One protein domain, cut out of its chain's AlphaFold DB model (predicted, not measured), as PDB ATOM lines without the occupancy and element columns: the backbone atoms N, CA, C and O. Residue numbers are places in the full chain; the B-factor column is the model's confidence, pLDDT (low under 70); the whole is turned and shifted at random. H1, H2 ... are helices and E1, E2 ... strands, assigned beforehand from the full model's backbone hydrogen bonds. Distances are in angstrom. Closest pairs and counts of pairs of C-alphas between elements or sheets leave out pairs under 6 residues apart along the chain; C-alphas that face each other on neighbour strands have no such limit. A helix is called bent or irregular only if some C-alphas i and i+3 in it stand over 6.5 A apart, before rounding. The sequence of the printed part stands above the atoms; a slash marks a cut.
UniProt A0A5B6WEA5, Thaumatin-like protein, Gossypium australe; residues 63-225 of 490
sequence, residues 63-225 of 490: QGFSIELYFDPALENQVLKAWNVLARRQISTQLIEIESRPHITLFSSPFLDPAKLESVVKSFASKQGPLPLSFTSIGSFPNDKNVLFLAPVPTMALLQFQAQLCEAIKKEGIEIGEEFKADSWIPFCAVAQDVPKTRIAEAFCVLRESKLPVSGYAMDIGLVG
ATOM      1  N   GLN A  63     372.212 365.572 388.930       48.16
ATOM      2  CA  GLN A  63     371.032 365.092 388.187       48.16
ATOM      3  C   GLN A  63     369.995 364.486 389.146       48.16
ATOM      4  O   GLN A  63     369.754 363.281 389.139       48.16
ATOM      5  N   GLY A  64     369.421 365.321 390.013       56.53
ATOM      6  CA  GLY A  64     368.581 364.855 391.105       56.53
ATOM      7  C   GLY A  64     367.088 364.805 390.825       56.53
ATOM      8  O   GLY A  64     366.554 365.636 390.095       56.53
ATOM      9  N   PHE A  65     366.417 363.834 391.439       70.56
ATOM     10  CA  PHE A  65     364.961 363.797 391.545       70.56
ATOM     11  C   PHE A  65     364.518 364.577 392.777       70.56
ATOM     12  O   PHE A  65     365.102 364.406 393.848       70.56
ATOM     13  N   SER A  66     363.471 365.385 392.636       79.94
ATOM     14  CA  SER A  66     362.782 366.079 393.714       79.94
ATOM     15  C   SER A  66     361.352 365.573 393.886       79.94
ATOM     16  O   SER A  66     360.659 365.240 392.931       79.94
ATOM     17  N   ILE A  67     360.886 365.527 395.131       87.50
ATOM     18  CA  ILE A  67     359.456 365.407 395.423       87.50
ATOM     19  C   ILE A  67     358.965 366.799 395.792       87.50
ATOM     20  O   ILE A  67     359.532 367.452 396.671       87.50
ATOM     21  N   GLU A  68     357.920 367.253 395.116       89.88
ATOM     22  CA  GLU A  68     357.386 368.606 395.213       89.88
ATOM     23  C   GLU A  68     355.929 368.577 395.665       89.88
ATOM     24  O   GLU A  68     355.151 367.721 395.252       89.88
ATOM     25  N   LEU A  69     355.559 369.519 396.527       91.31
ATOM     26  CA  LEU A  69     354.198 369.722 397.005       91.31
ATOM     27  C   LEU A  69     353.580 370.925 396.284       91.31
ATOM     28  O   LEU A  69     354.053 372.047 396.482       91.31
ATOM     29  N   TYR A  70     352.537 370.700 395.487       90.31
ATOM     30  CA  TYR A  70     351.841 371.731 394.709       90.31
ATOM     31  C   TYR A  70     350.569 372.220 395.391       90.31
ATOM     32  O   TYR A  70     349.985 371.543 396.246       90.31
ATOM     33  N   PHE A  71     350.137 373.419 395.006       91.75
ATOM     34  CA  PHE A  71     349.066 374.135 395.686       91.75
ATOM     35  C   PHE A  71     347.768 374.159 394.880       91.75
ATOM     36  O   PHE A  71     347.744 373.907 393.679       91.75
ATOM     37  N   ASP A  72     346.674 374.521 395.548       86.50
ATOM     38  CA  ASP A  72     345.434 374.850 394.860       86.50
ATOM     39  C   ASP A  72     345.616 376.068 393.921       86.50
ATOM     40  O   ASP A  72     346.456 376.944 394.177       86.50
ATOM     41  N   PRO A  73     344.798 376.191 392.857       88.69
ATOM     42  CA  PRO A  73     344.945 377.268 391.882       88.69
ATOM     43  C   PRO A  73     344.887 378.685 392.470       88.69
ATOM     44  O   PRO A  73     345.494 379.605 391.918       88.69
ATOM     45  N   ALA A  74     344.156 378.919 393.565       89.19
ATOM     46  CA  ALA A  74     344.053 380.248 394.165       89.19
ATOM     47  C   ALA A  74     345.345 380.635 394.898       89.19
ATOM     48  O   ALA A  74     345.771 381.794 394.816       89.19
ATOM     49  N   LEU A  75     345.980 379.681 395.580       91.56
ATOM     50  CA  LEU A  75     347.279 379.858 396.220       91.56
ATOM     51  C   LEU A  75     348.404 379.993 395.181       91.56
ATOM     52  O   LEU A  75     349.182 380.947 395.252       91.56
ATOM     53  N   GLU A  76     348.441 379.132 394.159       89.38
ATOM     54  CA  GLU A  76     349.431 379.229 393.075       89.38
ATOM     55  C   GLU A  76     349.390 380.590 392.379       89.38
ATOM     56  O   GLU A  76     350.421 381.244 392.214       89.38
ATOM     57  N   ASN A  77     348.195 381.078 392.036       88.81
ATOM     58  CA  ASN A  77     348.030 382.375 391.380       88.81
ATOM     59  C   ASN A  77     348.541 383.549 392.228       88.81
ATOM     60  O   ASN A  77     348.972 384.566 391.680       88.81
ATOM     61  N   GLN A  78     348.497 383.449 393.558       91.12
ATOM     62  CA  GLN A  78     349.062 384.476 394.435       91.12
ATOM     63  C   GLN A  78     350.592 384.468 394.395       91.12
ATOM     64  O   GLN A  78     351.200 385.537 394.307       91.12
ATOM     65  N   VAL A  79     351.211 383.287 394.363       92.19
ATOM     66  CA  VAL A  79     352.667 383.149 394.218       92.19
ATOM     67  C   VAL A  79     353.128 383.609 392.827       92.19
ATOM     68  O   VAL A  79     354.066 384.399 392.712       92.19
ATOM     69  N   LEU A  80     352.411 383.226 391.766       89.06
ATOM     70  CA  LEU A  80     352.702 383.652 390.392       89.06
ATOM     71  C   LEU A  80     352.610 385.174 390.213       89.06
ATOM     72  O   LEU A  80     353.344 385.752 389.409       89.06
ATOM     73  N   LYS A  81     351.743 385.869 390.960       90.75
ATOM     74  CA  LYS A  81     351.728 387.344 390.965       90.75
ATOM     75  C   LYS A  81     353.054 387.910 391.470       90.75
ATOM     76  O   LYS A  81     353.566 388.836 390.844       90.75
ATOM     77  N   ALA A  82     353.631 387.343 392.530       91.06
ATOM     78  CA  ALA A  82     354.939 387.763 393.029       91.06
ATOM     79  C   ALA A  82     356.034 387.560 391.967       91.06
ATOM     80  O   ALA A  82     356.797 388.490 391.694       91.06
ATOM     81  N   TRP A  83     356.043 386.406 391.287       90.31
ATOM     82  CA  TRP A  83     356.984 386.129 390.192       90.31
ATOM     83  C   TRP A  83     356.866 387.166 389.069       90.31
ATOM     84  O   TRP A  83     357.858 387.755 388.644       90.31
ATOM     85  N   ASN A  84     355.638 387.457 388.631       89.19
ATOM     86  CA  ASN A  84     355.369 388.429 387.571       89.19
ATOM     87  C   ASN A  84     355.821 389.851 387.931       89.19
ATOM     88  O   ASN A  84     356.318 390.578 387.069       89.19
ATOM     89  N   VAL A  85     355.649 390.277 389.185       93.00
ATOM     90  CA  VAL A  85     356.086 391.610 389.626       93.00
ATOM     91  C   VAL A  85     357.615 391.707 389.618       93.00
ATOM     92  O   VAL A  85     358.155 392.702 389.126       93.00
ATOM     93  N   LEU A  86     358.316 390.674 390.092       92.31
ATOM     94  CA  LEU A  86     359.782 390.627 390.064       92.31
ATOM     95  C   LEU A  86     360.328 390.584 388.629       92.31
ATOM     96  O   LEU A  86     361.274 391.310 388.312       92.31
ATOM     97  N   ALA A  87     359.690 389.816 387.744       87.19
ATOM     98  CA  ALA A  87     360.039 389.735 386.329       87.19
ATOM     99  C   ALA A  87     359.862 391.078 385.603       87.19
ATOM    100  O   ALA A  87     360.764 391.531 384.902       87.19
ATOM    101  N   ARG A  88     358.738 391.780 385.823       91.00
ATOM    102  CA  ARG A  88     358.485 393.113 385.236       91.00
ATOM    103  C   ARG A  88     359.511 394.159 385.667       91.00
ATOM    104  O   ARG A  88     359.819 395.061 384.894       91.00
ATOM    105  N   ARG A  89     360.048 394.033 386.881       91.44
ATOM    106  CA  ARG A  89     361.130 394.884 387.402       91.44
ATOM    107  C   ARG A  89     362.528 394.389 387.011       91.44
ATOM    108  O   ARG A  89     363.519 394.958 387.467       91.44
ATOM    109  N   GLN A  90     362.622 393.348 386.178       90.62
ATOM    110  CA  GLN A  90     363.872 392.728 385.724       90.62
ATOM    111  C   GLN A  90     364.763 392.246 386.883       90.62
ATOM    112  O   GLN A  90     365.987 392.307 386.795       90.62
ATOM    113  N   ILE A  91     364.161 391.845 388.010       90.75
ATOM    114  CA  ILE A  91     364.898 391.374 389.192       90.75
ATOM    115  C   ILE A  91     365.304 389.910 389.012       90.75
ATOM    116  O   ILE A  91     366.456 389.562 389.244       90.75
ATOM    117  N   SER A  92     364.352 389.067 388.613       86.75
ATOM    118  CA  SER A  92     364.552 387.643 388.337       86.75
ATOM    119  C   SER A  92     363.424 387.145 387.437       86.75
ATOM    120  O   SER A  92     362.254 387.421 387.706       86.75
ATOM    121  N   THR A  93     363.773 386.372 386.412       80.12
ATOM    122  CA  THR A  93     362.846 385.665 385.510       80.12
ATOM    123  C   THR A  93     363.028 384.147 385.550       80.12
ATOM    124  O   THR A  93     362.209 383.434 384.980       80.12
ATOM    125  N   GLN A  94     364.028 383.650 386.288       76.94
ATOM    126  CA  GLN A  94     364.482 382.256 386.270       76.94
ATOM    127  C   GLN A  94     363.349 381.238 386.453       76.94
ATOM    128  O   GLN A  94     363.197 380.335 385.641       76.94
ATOM    129  N   LEU A  95     362.508 381.408 387.482       70.38
ATOM    130  CA  LEU A  95     361.400 380.485 387.776       70.38
ATOM    131  C   LEU A  95     360.333 380.443 386.663       70.38
ATOM    132  O   LEU A  95     359.712 379.404 386.456       70.38
ATOM    133  N   ILE A  96     360.140 381.552 385.938       68.06
ATOM    134  CA  ILE A  96     359.222 381.634 384.791       68.06
ATOM    135  C   ILE A  96     359.865 380.995 383.558       68.06
ATOM    136  O   ILE A  96     359.200 380.266 382.832       68.06
ATOM    137  N   GLU A  97     361.150 381.261 383.322       60.69
ATOM    138  CA  GLU A  97     361.888 380.751 382.161       60.69
ATOM    139  C   GLU A  97     362.026 379.229 382.175       60.69
ATOM    140  O   GLU A  97     361.952 378.608 381.120       60.69
ATOM    141  N   ILE A  98     362.159 378.625 383.358       59.22
ATOM    142  CA  ILE A  98     362.155 377.163 383.516       59.22
ATOM    143  C   ILE A  98     360.738 376.567 383.584       59.22
ATOM    144  O   ILE A  98     360.596 375.371 383.807       59.22
ATOM    145  N   GLU A  99     359.699 377.393 383.411       66.50
ATOM    146  CA  GLU A  99     358.278 377.042 383.557       66.50
ATOM    147  C   GLU A  99     357.987 376.252 384.852       66.50
ATOM    148  O   GLU A  99     357.220 375.289 384.862       66.50
ATOM    149  N   SER A 100     358.612 376.650 385.965       74.81
ATOM    150  CA  SER A 100     358.359 376.018 387.261       74.81
ATOM    151  C   SER A 100     356.924 376.303 387.717       74.81
ATOM    152  O   SER A 100     356.356 377.356 387.421       74.81
ATOM    153  N   ARG A 101     356.333 375.387 388.485       82.94
ATOM    154  CA  ARG A 101     355.091 375.649 389.225       82.94
ATOM    155  C   ARG A 101     355.419 376.023 390.670       82.94
ATOM    156  O   ARG A 101     356.360 375.457 391.216       82.94
ATOM    157  N   PRO A 102     354.679 376.938 391.319       89.50
ATOM    158  CA  PRO A 102     354.830 377.195 392.749       89.50
ATOM    159  C   PRO A 102     354.716 375.912 393.583       89.50
ATOM    160  O   PRO A 102     353.718 375.204 393.482       89.50
ATOM    161  N   HIS A 103     355.723 375.620 394.405       93.06
ATOM    162  CA  HIS A 103     355.778 374.381 395.182       93.06
ATOM    163  C   HIS A 103     356.603 374.523 396.466       93.06
ATOM    164  O   HIS A 103     357.362 375.481 396.629       93.06
ATOM    165  N   ILE A 104     356.471 373.547 397.369       93.19
ATOM    166  CA  ILE A 104     357.430 373.284 398.454       93.19
ATOM    167  C   ILE A 104     358.204 372.011 398.111       93.19
ATOM    168  O   ILE A 104     357.601 370.975 397.841       93.19
ATOM    169  N   THR A 105     359.534 372.063 398.144       89.94
ATOM    170  CA  THR A 105     360.371 370.872 397.941       89.94
ATOM    171  C   THR A 105     360.403 370.026 399.216       89.94
ATOM    172  O   THR A 105     360.830 370.489 400.276       89.94
ATOM    173  N   LEU A 106     359.955 368.777 399.108       89.75
ATOM    174  CA  LEU A 106     359.866 367.815 400.209       89.75
ATOM    175  C   LEU A 106     361.090 366.900 400.278       89.75
ATOM    176  O   LEU A 106     361.489 366.445 401.343       89.75
ATOM    177  N   PHE A 107     361.692 366.609 399.133       88.50
ATOM    178  CA  PHE A 107     362.859 365.744 399.028       88.50
ATOM    179  C   PHE A 107     363.639 366.124 397.778       88.50
ATOM    180  O   PHE A 107     363.035 366.529 396.788       88.50
ATOM    181  N   SER A 108     364.958 365.965 397.810       81.81
ATOM    182  CA  SER A 108     365.813 366.030 396.628       81.81
ATOM    183  C   SER A 108     366.979 365.061 396.792       81.81
ATOM    184  O   SER A 108     367.572 364.990 397.868       81.81
ATOM    185  N   SER A 109     367.309 364.305 395.746       74.12
ATOM    186  CA  SER A 109     368.484 363.429 395.739       74.12
ATOM    187  C   SER A 109     369.135 363.373 394.357       74.12
ATOM    188  O   SER A 109     368.424 363.088 393.395       74.12
ATOM    189  N   PRO A 110     370.466 363.584 394.245       59.78
ATOM    190  CA  PRO A 110     371.209 363.606 392.981       59.78
ATOM    191  C   PRO A 110     371.378 362.239 392.299       59.78
ATOM    192  O   PRO A 110     371.753 362.201 391.132       59.78
ATOM    193  N   PHE A 111     371.141 361.125 393.001       57.69
ATOM    194  CA  PHE A 111     371.360 359.774 392.474       57.69
ATOM    195  C   PHE A 111     370.244 358.848 392.943       57.69
ATOM    196  O   PHE A 111     370.282 358.342 394.067       57.69
ATOM    197  N   LEU A 112     369.237 358.621 392.097       61.50
ATOM    198  CA  LEU A 112     368.164 357.698 392.443       61.50
ATOM    199  C   LEU A 112     367.553 356.984 391.236       61.50
ATOM    200  O   LEU A 112     367.452 357.551 390.151       61.50
ATOM    201  N   ASP A 113     367.111 355.744 391.459       60.78
ATOM    202  CA  ASP A 113     366.279 354.988 390.523       60.78
ATOM    203  C   ASP A 113     364.817 355.483 390.609       60.78
ATOM    204  O   ASP A 113     364.172 355.302 391.650       60.78
ATOM    205  N   PRO A 114     364.267 356.104 389.549       62.50
ATOM    206  CA  PRO A 114     362.934 356.701 389.592       62.50
ATOM    207  C   PRO A 114     361.806 355.695 389.795       62.50
ATOM    208  O   PRO A 114     360.782 356.071 390.361       62.50
ATOM    209  N   ALA A 115     361.977 354.431 389.392       65.94
ATOM    210  CA  ALA A 115     360.920 353.428 389.528       65.94
ATOM    211  C   ALA A 115     360.565 353.172 391.004       65.94
ATOM    212  O   ALA A 115     359.398 352.980 391.352       65.94
ATOM    213  N   LYS A 116     361.568 353.235 391.890       71.69
ATOM    214  CA  LYS A 116     361.372 353.092 393.339       71.69
ATOM    215  C   LYS A 116     360.632 354.288 393.925       71.69
ATOM    216  O   LYS A 116     359.673 354.115 394.673       71.69
ATOM    217  N   LEU A 117     361.045 355.501 393.553       76.06
ATOM    218  CA  LEU A 117     360.454 356.726 394.090       76.06
ATOM    219  C   LEU A 117     359.013 356.922 393.610       76.06
ATOM    220  O   LEU A 117     358.159 357.328 394.392       76.06
ATOM    221  N   GLU A 118     358.715 356.567 392.360       79.69
ATOM    222  CA  GLU A 118     357.365 356.653 391.801       79.69
ATOM    223  C   GLU A 118     356.373 355.760 392.560       79.69
ATOM    224  O   GLU A 118     355.269 356.202 392.887       79.69
ATOM    225  N   SER A 119     356.770 354.527 392.895       78.94
ATOM    226  CA  SER A 119     355.948 353.607 393.695       78.94
ATOM    227  C   SER A 119     355.642 354.179 395.086       78.94
ATOM    228  O   SER A 119     354.483 354.198 395.519       78.94
ATOM    229  N   VAL A 120     356.665 354.723 395.757       85.31
ATOM    230  CA  VAL A 120     356.524 355.360 397.076       85.31
ATOM    231  C   VAL A 120     355.593 356.558 397.008       85.31
ATOM    232  O   VAL A 120     354.647 356.633 397.790       85.31
ATOM    233  N   VAL A 121     355.824 357.473 396.062       86.12
ATOM    234  CA  VAL A 121     355.033 358.701 395.922       86.12
ATOM    235  C   VAL A 121     353.578 358.366 395.610       86.12
ATOM    236  O   VAL A 121     352.696 358.917 396.262       86.12
ATOM    237  N   LYS A 122     353.297 357.410 394.711       83.12
ATOM    238  CA  LYS A 122     351.920 356.970 394.418       83.12
ATOM    239  C   LYS A 122     351.223 356.378 395.645       83.12
ATOM    240  O   LYS A 122     350.093 356.756 395.943       83.12
ATOM    241  N   SER A 123     351.892 355.477 396.369       84.88
ATOM    242  CA  SER A 123     351.330 354.841 397.575       84.88
ATOM    243  C   SER A 123     351.140 355.822 398.731       84.88
ATOM    244  O   SER A 123     350.237 355.659 399.558       84.88
ATOM    245  N   PHE A 124     352.021 356.816 398.826       89.12
ATOM    246  CA  PHE A 124     351.943 357.868 399.824       89.12
ATOM    247  C   PHE A 124     350.806 358.833 399.487       89.12
ATOM    248  O   PHE A 124     349.901 358.994 400.301       89.12
ATOM    249  N   ALA A 125     350.792 359.391 398.273       86.69
ATOM    250  CA  ALA A 125     349.796 360.356 397.813       86.69
ATOM    251  C   ALA A 125     348.361 359.820 397.914       86.69
ATOM    252  O   ALA A 125     347.475 360.552 398.342       86.69
ATOM    253  N   SER A 126     348.126 358.529 397.637       84.62
ATOM    254  CA  SER A 126     346.784 357.928 397.733       84.62
ATOM    255  C   SER A 126     346.186 357.921 399.147       84.62
ATOM    256  O   SER A 126     345.012 357.602 399.312       84.62
ATOM    257  N   LYS A 127     346.996 358.185 400.179       86.56
ATOM    258  CA  LYS A 127     346.587 358.188 401.593       86.56
ATOM    259  C   LYS A 127     346.483 359.596 402.176       86.56
ATOM    260  O   LYS A 127     346.049 359.732 403.317       86.56
ATOM    261  N   GLN A 128     346.907 360.614 401.431       86.81
ATOM    262  CA  GLN A 128     346.946 361.990 401.910       86.81
ATOM    263  C   GLN A 128     345.705 362.758 401.459       86.81
ATOM    264  O   GLN A 128     345.148 362.508 400.392       86.81
ATOM    265  N   GLY A 129     345.264 363.691 402.300       85.69
ATOM    266  CA  GLY A 129     344.232 364.667 401.964       85.69
ATOM    267  C   GLY A 129     344.818 366.072 401.787       85.69
ATOM    268  O   GLY A 129     346.008 366.273 402.046       85.69
ATOM    269  N   PRO A 130     343.988 367.055 401.395       90.50
ATOM    270  CA  PRO A 130     344.399 368.451 401.286       90.50
ATOM    271  C   PRO A 130     345.040 368.975 402.575       90.50
ATOM    272  O   PRO A 130     344.466 368.851 403.660       90.50
ATOM    273  N   LEU A 131     346.210 369.599 402.453       93.12
ATOM    274  CA  LEU A 131     346.980 370.104 403.587       93.12
ATOM    275  C   LEU A 131     346.883 371.639 403.652       93.12
ATOM    276  O   LEU A 131     347.357 372.302 402.732       93.12
ATOM    277  N   PRO A 132     346.310 372.241 404.710       95.31
ATOM    278  CA  PRO A 132     346.219 373.695 404.813       95.31
ATOM    279  C   PRO A 132     347.602 374.337 404.982       95.31
ATOM    280  O   PRO A 132     348.384 373.951 405.854       95.31
ATOM    281  N   LEU A 133     347.872 375.362 404.177       96.62
ATOM    282  CA  LEU A 133     349.106 376.142 404.180       96.62
ATOM    283  C   LEU A 133     348.805 377.631 404.376       96.62
ATOM    284  O   LEU A 133     347.830 378.171 403.852       96.62
ATOM    285  N   SER A 134     349.682 378.313 405.112       96.19
ATOM    286  CA  SER A 134     349.643 379.766 405.263       96.19
ATOM    287  C   SER A 134     351.057 380.321 405.261       96.19
ATOM    288  O   SER A 134     351.849 379.994 406.141       96.19
ATOM    289  N   PHE A 135     351.378 381.141 404.267       96.06
ATOM    290  CA  PHE A 135     352.659 381.818 404.138       96.06
ATOM    291  C   PHE A 135     352.600 383.172 404.835       96.06
ATOM    292  O   PHE A 135     351.827 384.044 404.435       96.06
ATOM    293  N   THR A 136     353.408 383.351 405.878       94.75
ATOM    294  CA  THR A 136     353.352 384.532 406.762       94.75
ATOM    295  C   THR A 136     354.596 385.402 406.690       94.75
ATOM    296  O   THR A 136     354.551 386.560 407.101       94.75
ATOM    297  N   SER A 137     355.701 384.878 406.161       93.81
ATOM    298  CA  SER A 137     356.972 385.593 406.110       93.81
ATOM    299  C   SER A 137     357.695 385.391 404.784       93.81
ATOM    300  O   SER A 137     357.470 384.423 404.056       93.81
ATOM    301  N   ILE A 138     358.558 386.356 404.468       94.50
ATOM    302  CA  ILE A 138     359.469 386.314 403.325       94.50
ATOM    303  C   ILE A 138     360.869 386.097 403.886       94.50
ATOM    304  O   ILE A 138     361.279 386.795 404.815       94.50
ATOM    305  N   GLY A 139     361.595 385.146 403.315       91.88
ATOM    306  CA  GLY A 139     362.949 384.803 403.715       91.88
ATOM    307  C   GLY A 139     363.918 384.780 402.542       91.88
ATOM    308  O   GLY A 139     363.539 384.877 401.373       91.88
ATOM    309  N   SER A 140     365.194 384.660 402.886       90.94
ATOM    310  CA  SER A 140     366.285 384.446 401.946       90.94
ATOM    311  C   SER A 140     367.292 383.487 402.563       90.94
ATOM    312  O   SER A 140     367.554 383.564 403.765       90.94
ATOM    313  N   PHE A 141     367.845 382.582 401.759       81.88
ATOM    314  CA  PHE A 141     368.938 381.722 402.203       81.88
ATOM    315  C   PHE A 141     370.285 382.368 401.867       81.88
ATOM    316  O   PHE A 141     370.423 382.944 400.785       81.88
ATOM    317  N   PRO A 142     371.307 382.234 402.733       74.12
ATOM    318  CA  PRO A 142     372.664 382.689 402.445       74.12
ATOM    319  C   PRO A 142     373.362 381.711 401.482       74.12
ATOM    320  O   PRO A 142     374.344 381.062 401.833       74.12
ATOM    321  N   ASN A 143     372.822 381.559 400.272       73.38
ATOM    322  CA  ASN A 143     373.333 380.668 399.234       73.38
ATOM    323  C   ASN A 143     373.732 381.448 397.970       73.38
ATOM    324  O   ASN A 143     373.389 382.616 397.804       73.38
ATOM    325  N   ASP A 144     374.466 380.801 397.064       61.00
ATOM    326  CA  ASP A 144     374.978 381.462 395.853       61.00
ATOM    327  C   ASP A 144     373.869 381.903 394.897       61.00
ATOM    328  O   ASP A 144     374.024 382.904 394.196       61.00
ATOM    329  N   LYS A 145     372.741 381.187 394.920       65.94
ATOM    330  CA  LYS A 145     371.564 381.442 394.086       65.94
ATOM    331  C   LYS A 145     370.671 382.559 394.640       65.94
ATOM    332  O   LYS A 145     369.637 382.840 394.047       65.94
ATOM    333  N   ASN A 146     371.044 383.187 395.766       84.94
ATOM    334  CA  ASN A 146     370.323 384.278 396.441       84.94
ATOM    335  C   ASN A 146     368.797 384.084 396.413       84.94
ATOM    336  O   ASN A 146     368.044 384.961 395.981       84.94
ATOM    337  N   VAL A 147     368.349 382.892 396.811       88.31
ATOM    338  CA  VAL A 147     366.939 382.505 396.704       88.31
ATOM    339  C   VAL A 147     366.103 383.359 397.655       88.31
ATOM    340  O   VAL A 147     366.453 383.503 398.831       88.31
ATOM    341  N   LEU A 148     364.993 383.898 397.151       93.94
ATOM    342  CA  LEU A 148     363.937 384.512 397.956       93.94
ATOM    343  C   LEU A 148     362.749 383.567 398.010       93.94
ATOM    344  O   LEU A 148     362.372 382.983 396.992       93.94
ATOM    345  N   PHE A 149     362.143 383.432 399.183       94.31
ATOM    346  CA  PHE A 149     361.068 382.475 399.398       94.31
ATOM    347  C   PHE A 149     359.983 383.001 400.333       94.31
ATOM    348  O   PHE A 149     360.210 383.897 401.144       94.31
ATOM    349  N   LEU A 150     358.801 382.401 400.229       95.31
ATOM    350  CA  LEU A 150     357.727 382.498 401.205       95.31
ATOM    351  C   LEU A 150     357.841 381.325 402.181       95.31
ATOM    352  O   LEU A 150     357.927 380.172 401.750       95.31
ATOM    353  N   ALA A 151     357.833 381.608 403.483       95.25
ATOM    354  CA  ALA A 151     357.873 380.574 404.512       95.25
ATOM    355  C   ALA A 151     356.450 380.278 405.017       95.25
ATOM    356  O   ALA A 151     355.738 381.210 405.422       95.25
ATOM    357  N   PRO A 152     356.000 379.012 404.977       96.12
ATOM    358  CA  PRO A 152     354.741 378.621 405.573       96.12
ATOM    359  C   PRO A 152     354.867 378.574 407.099       96.12
ATOM    360  O   PRO A 152     355.944 378.345 407.653       96.12
ATOM    361  N   VAL A 153     353.746 378.739 407.796       95.62
ATOM    362  CA  VAL A 153     353.653 378.423 409.222       95.62
ATOM    363  C   VAL A 153     353.931 376.921 409.402       95.62
ATOM    364  O   VAL A 153     353.249 376.115 408.762       95.62
ATOM    365  N   PRO A 154     354.887 376.516 410.262       91.75
ATOM    366  CA  PRO A 154     355.230 375.112 410.478       91.75
ATOM    367  C   PRO A 154     354.158 374.429 411.340       91.75
ATOM    368  O   PRO A 154     354.308 374.247 412.547       91.75
ATOM    369  N   THR A 155     353.024 374.100 410.726       94.19
ATOM    370  CA  THR A 155     351.927 373.403 411.401       94.19
ATOM    371  C   THR A 155     352.314 371.957 411.707       94.19
ATOM    372  O   THR A 155     353.108 371.343 410.991       94.19
ATOM    373  N   MET A 156     351.704 371.370 412.741       92.81
ATOM    374  CA  MET A 156     351.904 369.948 413.051       92.81
ATOM    375  C   MET A 156     351.573 369.050 411.854       92.81
ATOM    376  O   MET A 156     352.291 368.088 411.615       92.81
ATOM    377  N   ALA A 157     350.540 369.392 411.079       93.62
ATOM    378  CA  ALA A 157     350.146 368.632 409.898       93.62
ATOM    379  C   ALA A 157     351.247 368.627 408.819       93.62
ATOM    380  O   ALA A 157     351.569 367.568 408.290       93.62
ATOM    381  N   LEU A 158     351.877 369.777 408.543       94.00
ATOM    382  CA  LEU A 158     352.968 369.880 407.567       94.00
ATOM    383  C   LEU A 158     354.219 369.113 408.017       94.00
ATOM    384  O   LEU A 158     354.833 368.400 407.227       94.00
ATOM    385  N   LEU A 159     354.577 369.223 409.297       92.88
ATOM    386  CA  LEU A 159     355.738 368.524 409.849       92.88
ATOM    387  C   LEU A 159     355.521 367.003 409.910       92.88
ATOM    388  O   LEU A 159     356.425 366.235 409.586       92.88
ATOM    389  N   GLN A 160     354.315 366.555 410.275       93.12
ATOM    390  CA  GLN A 160     353.948 365.135 410.260       93.12
ATOM    391  C   GLN A 160     353.948 364.567 408.842       93.12
ATOM    392  O   GLN A 160     354.434 363.459 408.636       93.12
ATOM    393  N   PHE A 161     353.449 365.329 407.870       93.44
ATOM    394  CA  PHE A 161     353.465 364.940 406.467       93.44
ATOM    395  C   PHE A 161     354.896 364.675 405.972       93.44
ATOM    396  O   PHE A 161     355.165 363.607 405.420       93.44
ATOM    397  N   GLN A 162     355.835 365.588 406.251       93.69
ATOM    398  CA  GLN A 162     357.249 365.400 405.907       93.69
ATOM    399  C   GLN A 162     357.857 364.186 406.618       93.69
ATOM    400  O   GLN A 162     358.560 363.390 405.998       93.69
ATOM    401  N   ALA A 163     357.576 364.005 407.913       93.12
ATOM    402  CA  ALA A 163     358.086 362.867 408.674       93.12
ATOM    403  C   ALA A 163     357.612 361.524 408.089       93.12
ATOM    404  O   ALA A 163     358.426 360.621 407.890       93.12
ATOM    405  N   GLN A 164     356.325 361.408 407.747       93.75
ATOM    406  CA  GLN A 164     355.759 360.196 407.148       93.75
ATOM    407  C   GLN A 164     356.332 359.915 405.754       93.75
ATOM    408  O   GLN A 164     356.602 358.757 405.426       93.75
ATOM    409  N   LEU A 165     356.543 360.953 404.938       92.25
ATOM    410  CA  LEU A 165     357.191 360.800 403.636       92.25
ATOM    411  C   LEU A 165     358.625 360.286 403.804       92.25
ATOM    412  O   LEU A 165     359.018 359.321 403.150       92.25
ATOM    413  N   CYS A 166     359.385 360.871 404.730       91.94
ATOM    414  CA  CYS A 166     360.739 360.430 405.042       91.94
ATOM    415  C   CYS A 166     360.785 358.969 405.518       91.94
ATOM    416  O   CYS A 166     361.682 358.220 405.137       91.94
ATOM    417  N   GLU A 167     359.822 358.521 406.321       92.38
ATOM    418  CA  GLU A 167     359.719 357.108 406.701       92.38
ATOM    419  C   GLU A 167     359.403 356.198 405.510       92.38
ATOM    420  O   GLU A 167     359.975 355.112 405.404       92.38
ATOM    421  N   ALA A 168     358.517 356.624 404.606       91.50
ATOM    422  CA  ALA A 168     358.175 355.866 403.406       91.50
ATOM    423  C   ALA A 168     359.381 355.714 402.464       91.50
ATOM    424  O   ALA A 168     359.649 354.617 401.986       91.50
ATOM    425  N   ILE A 169     360.154 356.784 402.273       89.50
ATOM    426  CA  ILE A 169     361.383 356.777 401.468       89.50
ATOM    427  C   ILE A 169     362.453 355.877 402.110       89.50
ATOM    428  O   ILE A 169     363.045 355.037 401.433       89.50
ATOM    429  N   LYS A 170     362.656 355.976 403.432       89.81
ATOM    430  CA  LYS A 170     363.621 355.132 404.163       89.81
ATOM    431  C   LYS A 170     363.308 353.638 404.063       89.81
ATOM    432  O   LYS A 170     364.236 352.835 404.029       89.81
ATOM    433  N   LYS A 171     362.027 353.251 404.011       90.00
ATOM    434  CA  LYS A 171     361.614 351.840 403.870       90.00
ATOM    435  C   LYS A 171     362.088 351.205 402.562       90.00
ATOM    436  O   LYS A 171     362.365 350.012 402.557       90.00
ATOM    437  N   GLU A 172     362.262 351.994 401.506       85.31
ATOM    438  CA  GLU A 172     362.826 351.532 400.229       85.31
ATOM    439  C   GLU A 172     364.366 351.514 400.207       85.31
ATOM    440  O   GLU A 172     364.978 351.264 399.166       85.31
ATOM    441  N   GLY A 173     365.015 351.788 401.346       83.25
ATOM    442  CA  GLY A 173     366.473 351.837 401.458       83.25
ATOM    443  C   GLY A 173     367.095 353.088 400.835       83.25
ATOM    444  O   GLY A 173     368.268 353.066 400.471       83.25
ATOM    445  N   ILE A 174     366.319 354.164 400.681       84.50
ATOM    446  CA  ILE A 174     366.791 355.435 400.131       84.50
ATOM    447  C   ILE A 174     367.298 356.329 401.267       84.50
ATOM    448  O   ILE A 174     366.579 356.601 402.234       84.50
ATOM    449  N   GLU A 175     368.531 356.813 401.131       83.94
ATOM    450  CA  GLU A 175     369.098 357.801 402.046       83.94
ATOM    451  C   GLU A 175     368.459 359.178 401.842       83.94
ATOM    452  O   GLU A 175     368.201 359.617 400.720       83.94
ATOM    453  N   ILE A 176     368.210 359.869 402.954       85.00
ATOM    454  CA  ILE A 176     367.609 361.203 402.971       85.00
ATOM    455  C   ILE A 176     368.678 362.199 403.395       85.00
ATOM    456  O   ILE A 176     369.256 362.043 404.474       85.00
ATOM    457  N   GLY A 177     368.906 363.213 402.554       81.56
ATOM    458  CA  GLY A 177     369.802 364.328 402.856       81.56
ATOM    459  C   GLY A 177     369.430 365.007 404.175       81.56
ATOM    460  O   GLY A 177     368.253 365.066 404.542       81.56
ATOM    461  N   GLU A 178     370.433 365.492 404.905       83.19
ATOM    462  CA  GLU A 178     370.248 366.122 406.218       83.19
ATOM    463  C   GLU A 178     369.216 367.258 406.163       83.19
ATOM    464  O   GLU A 178     368.368 367.369 407.040       83.19
ATOM    465  N   GLU A 179     369.211 368.039 405.083       82.12
ATOM    466  CA  GLU A 179     368.323 369.179 404.860       82.12
ATOM    467  C   GLU A 179     366.835 368.818 404.699       82.12
ATOM    468  O   GLU A 179     365.981 369.698 404.786       82.12
ATOM    469  N   PHE A 180     366.509 367.539 404.485       86.19
ATOM    470  CA  PHE A 180     365.129 367.047 404.364       86.19
ATOM    471  C   PHE A 180     364.679 366.222 405.572       86.19
ATOM    472  O   PHE A 180     363.516 365.807 405.644       86.19
ATOM    473  N   LYS A 181     365.567 365.977 406.544       84.38
ATOM    474  CA  LYS A 181     365.196 365.296 407.787       84.38
ATOM    475  C   LYS A 181     364.239 366.161 408.601       84.38
ATOM    476  O   LYS A 181     364.341 367.381 408.618       84.38
ATOM    477  N   ALA A 182     363.301 365.520 409.297       78.25
ATOM    478  CA  ALA A 182     362.202 366.204 409.981       78.25
ATOM    479  C   ALA A 182     362.647 367.222 411.054       78.25
ATOM    480  O   ALA A 182     361.891 368.130 411.378       78.25
ATOM    481  N   ASP A 183     363.853 367.073 411.601       80.75
ATOM    482  CA  ASP A 183     364.456 367.967 412.594       80.75
ATOM    483  C   ASP A 183     365.198 369.169 411.983       80.75
ATOM    484  O   ASP A 183     365.413 370.166 412.669       80.75
ATOM    485  N   SER A 184     365.565 369.082 410.705       84.75
ATOM    486  CA  SER A 184     366.412 370.059 410.009       84.75
ATOM    487  C   SER A 184     365.721 370.710 408.805       84.75
ATOM    488  O   SER A 184     366.206 371.711 408.277       84.75
ATOM    489  N   TRP A 185     364.585 370.160 408.369       90.69
ATOM    490  CA  TRP A 185     363.856 370.615 407.194       90.69
ATOM    491  C   TRP A 185     363.225 371.987 407.406       90.69
ATOM    492  O   TRP A 185     362.427 372.209 408.319       90.69
ATOM    493  N   ILE A 186     363.560 372.906 406.503       90.06
ATOM    494  CA  ILE A 186     362.969 374.238 406.441       90.06
ATOM    495  C   ILE A 186     361.990 374.239 405.266       90.06
ATOM    496  O   ILE A 186     362.440 374.245 404.120       90.06
ATOM    497  N   PRO A 187     360.666 374.247 405.498       92.38
ATOM    498  CA  PRO A 187     359.710 374.341 404.407       92.38
ATOM    499  C   PRO A 187     359.741 375.749 403.812       92.38
ATOM    500  O   PRO A 187     359.693 376.746 404.532       92.38
ATOM    501  N   PHE A 188     359.796 375.849 402.486       94.25
ATOM    502  CA  PHE A 188     359.732 377.132 401.794       94.25
ATOM    503  C   PHE A 188     359.175 376.985 400.378       94.25
ATOM    504  O   PHE A 188     359.300 375.931 399.761       94.25
ATOM    505  N   CYS A 189     358.590 378.067 399.861       94.75
ATOM    506  CA  CYS A 189     358.172 378.198 398.467       94.75
ATOM    507  C   CYS A 189     358.984 379.303 397.788       94.75
ATOM    508  O   CYS A 189     358.932 380.461 398.207       94.75
ATOM    509  N   ALA A 190     359.761 378.963 396.758       92.00
ATOM    510  CA  ALA A 190     360.614 379.930 396.074       92.00
ATOM    511  C   ALA A 190     359.787 380.968 395.290       92.00
ATOM    512  O   ALA A 190     358.871 380.637 394.537       92.00
ATOM    513  N   VAL A 191     360.146 382.245 395.439       93.88
ATOM    514  CA  VAL A 191     359.567 383.365 394.674       93.88
ATOM    515  C   VAL A 191     360.558 384.056 393.752       93.88
ATOM    516  O   VAL A 191     360.143 384.734 392.815       93.88
ATOM    517  N   ALA A 192     361.856 383.858 393.982       91.19
ATOM    518  CA  ALA A 192     362.906 384.210 393.038       91.19
ATOM    519  C   ALA A 192     364.163 383.372 393.265       91.19
ATOM    520  O   ALA A 192     364.462 382.975 394.392       91.19
ATOM    521  N   GLN A 193     364.909 383.157 392.188       86.50
ATOM    522  CA  GLN A 193     366.225 382.527 392.184       86.50
ATOM    523  C   GLN A 193     367.168 383.381 391.336       86.50
ATOM    524  O   GLN A 193     366.715 384.183 390.523       86.50
ATOM    525  N   ASP A 194     368.468 383.241 391.565       85.56
ATOM    526  CA  ASP A 194     369.530 383.989 390.887       85.56
ATOM    527  C   ASP A 194     369.356 385.514 390.972       85.56
ATOM    528  O   ASP A 194     369.728 386.271 390.074       85.56
ATOM    529  N   VAL A 195     368.812 385.990 392.098       88.19
ATOM    530  CA  VAL A 195     368.628 387.424 392.343       88.19
ATOM    531  C   VAL A 195     370.004 388.093 392.455       88.19
ATOM    532  O   VAL A 195     370.822 387.680 393.287       88.19
ATOM    533  N   PRO A 196     370.294 389.154 391.677       88.81
ATOM    534  CA  PRO A 196     371.545 389.889 391.818       88.81
ATOM    535  C   PRO A 196     371.702 390.431 393.243       88.81
ATOM    536  O   PRO A 196     370.797 391.088 393.757       88.81
ATOM    537  N   LYS A 197     372.867 390.221 393.873       88.69
ATOM    538  CA  LYS A 197     373.128 390.640 395.268       88.69
ATOM    539  C   LYS A 197     372.802 392.114 395.531       88.69
ATOM    540  O   LYS A 197     372.271 392.455 396.582       88.69
ATOM    541  N   THR A 198     373.070 392.980 394.555       91.88
ATOM    542  CA  THR A 198     372.786 394.424 394.618       91.88
ATOM    543  C   THR A 198     371.293 394.761 394.621       91.88
ATOM    544  O   THR A 198     370.927 395.864 395.015       91.88
ATOM    545  N   ARG A 199     370.427 393.827 394.211       94.00
ATOM    546  CA  ARG A 199     368.975 394.014 394.076       94.00
ATOM    547  C   ARG A 199     368.145 393.218 395.082       94.00
ATOM    548  O   ARG A 199     366.924 393.331 395.067       94.00
ATOM    549  N   ILE A 200     368.770 392.467 395.994       90.75
ATOM    550  CA  ILE A 200     368.053 391.698 397.029       90.75
ATOM    551  C   ILE A 200     367.161 392.613 397.882       90.75
ATOM    552  O   ILE A 200     365.995 392.299 398.104       90.75
ATOM    553  N   ALA A 201     367.671 393.771 398.313       92.12
ATOM    554  CA  ALA A 201     366.896 394.718 399.117       92.12
ATOM    555  C   ALA A 201     365.662 395.248 398.365       92.12
ATOM    556  O   ALA A 201     364.570 395.310 398.925       92.12
ATOM    557  N   GLU A 202     365.819 395.571 397.078       94.06
ATOM    558  CA  GLU A 202     364.708 395.980 396.215       94.06
ATOM    559  C   GLU A 202     363.671 394.858 396.087       94.06
ATOM    560  O   GLU A 202     362.474 395.100 396.236       94.06
ATOM    561  N   ALA A 203     364.123 393.621 395.878       93.75
ATOM    562  CA  ALA A 203     363.259 392.456 395.766       93.75
ATOM    563  C   ALA A 203     362.443 392.207 397.046       93.75
ATOM    564  O   ALA A 203     361.241 391.959 396.965       93.75
ATOM    565  N   PHE A 204     363.051 392.354 398.229       93.56
ATOM    566  CA  PHE A 204     362.336 392.287 399.508       93.56
ATOM    567  C   PHE A 204     361.287 393.392 399.655       93.56
ATOM    568  O   PHE A 204     360.167 393.112 400.082       93.56
ATOM    569  N   CYS A 205     361.620 394.634 399.289       92.38
ATOM    570  CA  CYS A 205     360.665 395.743 399.319       92.38
ATOM    571  C   CYS A 205     359.452 395.458 398.429       92.38
ATOM    572  O   CYS A 205     358.320 395.641 398.864       92.38
ATOM    573  N   VAL A 206     359.691 394.938 397.223       92.50
ATOM    574  CA  VAL A 206     358.640 394.551 396.275       92.50
ATOM    575  C   VAL A 206     357.786 393.407 396.819       92.50
ATOM    576  O   VAL A 206     356.561 393.473 396.772       92.50
ATOM    577  N   LEU A 207     358.401 392.361 397.374       91.25
ATOM    578  CA  LEU A 207     357.663 391.225 397.929       91.25
ATOM    579  C   LEU A 207     356.813 391.624 399.138       91.25
ATOM    580  O   LEU A 207     355.711 391.104 399.290       91.25
ATOM    581  N   ARG A 208     357.270 392.582 399.951       88.38
ATOM    582  CA  ARG A 208     356.528 393.113 401.104       88.38
ATOM    583  C   ARG A 208     355.267 393.897 400.716       88.38
ATOM    584  O   ARG A 208     354.382 394.052 401.552       88.38
ATOM    585  N   GLU A 209     355.146 394.356 399.469       85.88
ATOM    586  CA  GLU A 209     353.886 394.913 398.945       85.88
ATOM    587  C   GLU A 209     352.809 393.828 398.749       85.88
ATOM    588  O   GLU A 209     351.624 394.139 398.601       85.88
ATOM    589  N   SER A 210     353.190 392.545 398.776       80.06
ATOM    590  CA  SER A 210     352.248 391.427 398.730       80.06
ATOM    591  C   SER A 210     351.452 391.343 400.033       80.06
ATOM    592  O   SER A 210     351.996 391.454 401.131       80.06
ATOM    593  N   LYS A 211     350.142 391.105 399.921       83.62
ATOM    594  CA  LYS A 211     349.252 390.946 401.078       83.62
ATOM    595  C   LYS A 211     349.508 389.597 401.759       83.62
ATOM    596  O   LYS A 211     348.934 388.596 401.347       83.62
ATOM    597  N   LEU A 212     350.366 389.575 402.779       87.00
ATOM    598  CA  LEU A 212     350.539 388.427 403.675       87.00
ATOM    599  C   LEU A 212     349.542 388.508 404.855       87.00
ATOM    600  O   LEU A 212     349.244 389.616 405.307       87.00
ATOM    601  N   PRO A 213     349.045 387.372 405.384       91.00
ATOM    602  CA  PRO A 213     349.368 386.014 404.962       91.00
ATOM    603  C   PRO A 213     348.666 385.599 403.666       91.00
ATOM    604  O   PRO A 213     347.521 385.968 403.412       91.00
ATOM    605  N   VAL A 214     349.360 384.784 402.876       92.00
ATOM    606  CA  VAL A 214     348.798 384.109 401.701       92.00
ATOM    607  C   VAL A 214     348.455 382.681 402.116       92.00
ATOM    608  O   VAL A 214     349.343 381.921 402.496       92.00
ATOM    609  N   SER A 215     347.172 382.325 402.079       94.81
ATOM    610  CA  SER A 215     346.675 381.033 402.569       94.81
ATOM    611  C   SER A 215     345.990 380.232 401.466       94.81
ATOM    612  O   SER A 215     345.411 380.806 400.543       94.81
ATOM    613  N   GLY A 216     346.033 378.910 401.601       94.88
ATOM    614  CA  GLY A 216     345.390 377.949 400.710       94.88
ATOM    615  C   GLY A 216     345.691 376.521 401.147       94.88
ATOM    616  O   GLY A 216     345.923 376.266 402.331       94.88
ATOM    617  N   TYR A 217     345.702 375.600 400.198       93.38
ATOM    618  CA  TYR A 217     345.909 374.178 400.415       93.38
ATOM    619  C   TYR A 217     346.999 373.652 399.488       93.38
ATOM    620  O   TYR A 217     347.092 374.037 398.325       93.38
ATOM    621  N   ALA A 218     347.812 372.740 400.006       91.56
ATOM    622  CA  ALA A 218     348.562 371.809 399.187       91.56
ATOM    623  C   ALA A 218     347.646 370.651 398.781       91.56
ATOM    624  O   ALA A 218     346.999 370.043 399.639       91.56
ATOM    625  N   MET A 219     347.585 370.388 397.479       83.25
ATOM    626  CA  MET A 219     346.619 369.470 396.868       83.25
ATOM    627  C   MET A 219     347.295 368.258 396.237       83.25
ATOM    628  O   MET A 219     346.757 367.158 396.324       83.25
ATOM    629  N   ASP A 220     348.480 368.451 395.657       82.94
ATOM    630  CA  ASP A 220     349.143 367.431 394.853       82.94
ATOM    631  C   ASP A 220     350.597 367.244 395.279       82.94
ATOM    632  O   ASP A 220     351.273 368.183 395.701       82.94
ATOM    633  N   ILE A 221     351.089 366.019 395.116       84.44
ATOM    634  CA  ILE A 221     352.501 365.677 395.270       84.44
ATOM    635  C   ILE A 221     353.015 365.248 393.901       84.44
ATOM    636  O   ILE A 221     352.487 364.312 393.301       84.44
ATOM    637  N   GLY A 222     354.049 365.922 393.416       78.00
ATOM    638  CA  GLY A 222     354.741 365.578 392.184       78.00
ATOM    639  C   GLY A 222     356.076 364.915 392.455       78.00
ATOM    640  O   GLY A 222     356.812 365.321 393.352       78.00
ATOM    641  N   LEU A 223     356.414 363.925 391.637       79.69
ATOM    642  CA  LEU A 223     357.793 363.505 391.456       79.69
ATOM    643  C   LEU A 223     358.354 364.261 390.251       79.69
ATOM    644  O   LEU A 223     357.941 364.017 389.118       79.69
ATOM    645  N   VAL A 224     359.288 365.167 390.504       71.62
ATOM    646  CA  VAL A 224     360.020 365.906 389.479       71.62
ATOM    647  C   VAL A 224     361.406 365.294 389.359       71.62
ATOM    648  O   VAL A 224     362.061 364.957 390.338       71.62
ATOM    649  N   GLY A 225     361.846 365.051 388.137       58.19
ATOM    650  CA  GLY A 225     363.158 364.480 387.859       58.19
ATOM    651  C   GLY A 225     363.930 365.348 386.890       58.19
ATOM    652  O   GLY A 225     363.340 366.263 386.306       58.19
TER     653      GLY A 225
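Overview. This is residues 63 to 225 of the 490 residues of the protein "Thaumatin-like protein" of Gossypium australe (UniProt A0A5B6WEA5). One six-stranded sheet makes the core, curled like part of a barrel and folded back at E6, and a pair of helices covers it at each end of the long axis: H1 and H5 at one, H3 and H4 at the other, on opposite faces. The printed part has 163 residues with five named helices and six named strands, in the order E1 H1 H2 E2 H3 E3 E4 H4 E5 H5 E6. The sheet's order is E2 E1 E6 E3 E4 E5, antiparallel throughout, and the class is mixed, helices and strands. The whole is compact, with a radius of gyration of the C-alphas of 15.9 A and spans of 45 by 30 by 27 A.

Arrangement. Start at E6, residues 214 to 224, the hinge of a folded sheet, one sheet bent back into two leaves that face each other; it bends by 71 degrees at residue 217. On one side find E1, residues 65 to 71, with N 68 and O 222 at 2.8 A, then edge strand E2, residues 103 to 109, with N 67 and O 107 at 2.9 A. On the other side E3, residues 131 to 140, has N 133 and O 216 at 2.8 A; it forms a hairpin with E4, residues 148 to 152, where N 139 and O 149 are 2.9 A apart. Edge strand E5, residues 189 to 192, follows, with N 150 and O 189 at 2.8 A; these pairs are within hydrogen-bond range. The closest C-alphas of E2 and E5, those of Ile 104 and Cys 189, are 5.0 A apart. On one face look for H1, residues 73 to 88, at a height over the sheet of 9.4 A, and H5, residues 197 to 208, at 9.2 A. With residues 82 to 86 alone H1 touches H5, closest at the C-alphas of Ala 82 and Leu 207, 6.6 A, at a steep tilt of 43 degrees, opposite ways. On the opposite face H3, residues 114 to 125, touches H4, residues 156 to 171, closest at the C-alphas of Val 120 and Ala 168, 6.6 A; their tilt of 38 degrees, opposite ways, is only just steep. H2, residues 94 to 97, only grazes the sheet with residues 94 to 96. Every O i to N i+4 pair is within hydrogen-bond range in H3 and H4, 11 of 12 in H1 and 6 of 8 in H5; H2 is too short for one.

Along the chain. Find C-alpha 65 at (364.961, 363.797, 391.545), where E1 begins, and C-alpha 224 at (360.020, 365.906, 389.479), where E6 ends. From first to last C-alpha E6 measures 24.6 A, E3 24.1 A, E1 19.4 A and E2 16.8 A, E4 13.3 A and E5 9.4 A. H4 measures 22.5 A, H1 21.9 A, H5 17.8 A, H3 15.9 A and H2 5.1 A. H5 is irregular, with C-alphas 198 and 201 at 7.4 A.

Size, cuts and confidence. The C-alphas of Arg 89 and Lys 171, the two farthest apart, are 46.1 A from each other. The printed part has no cut, and its long link is H4 to E5, residues 172 to 188. Look for pLDDT under 70 at residues 63 to 64, 96 to 99, 110 to 115, 144 to 145 and 225.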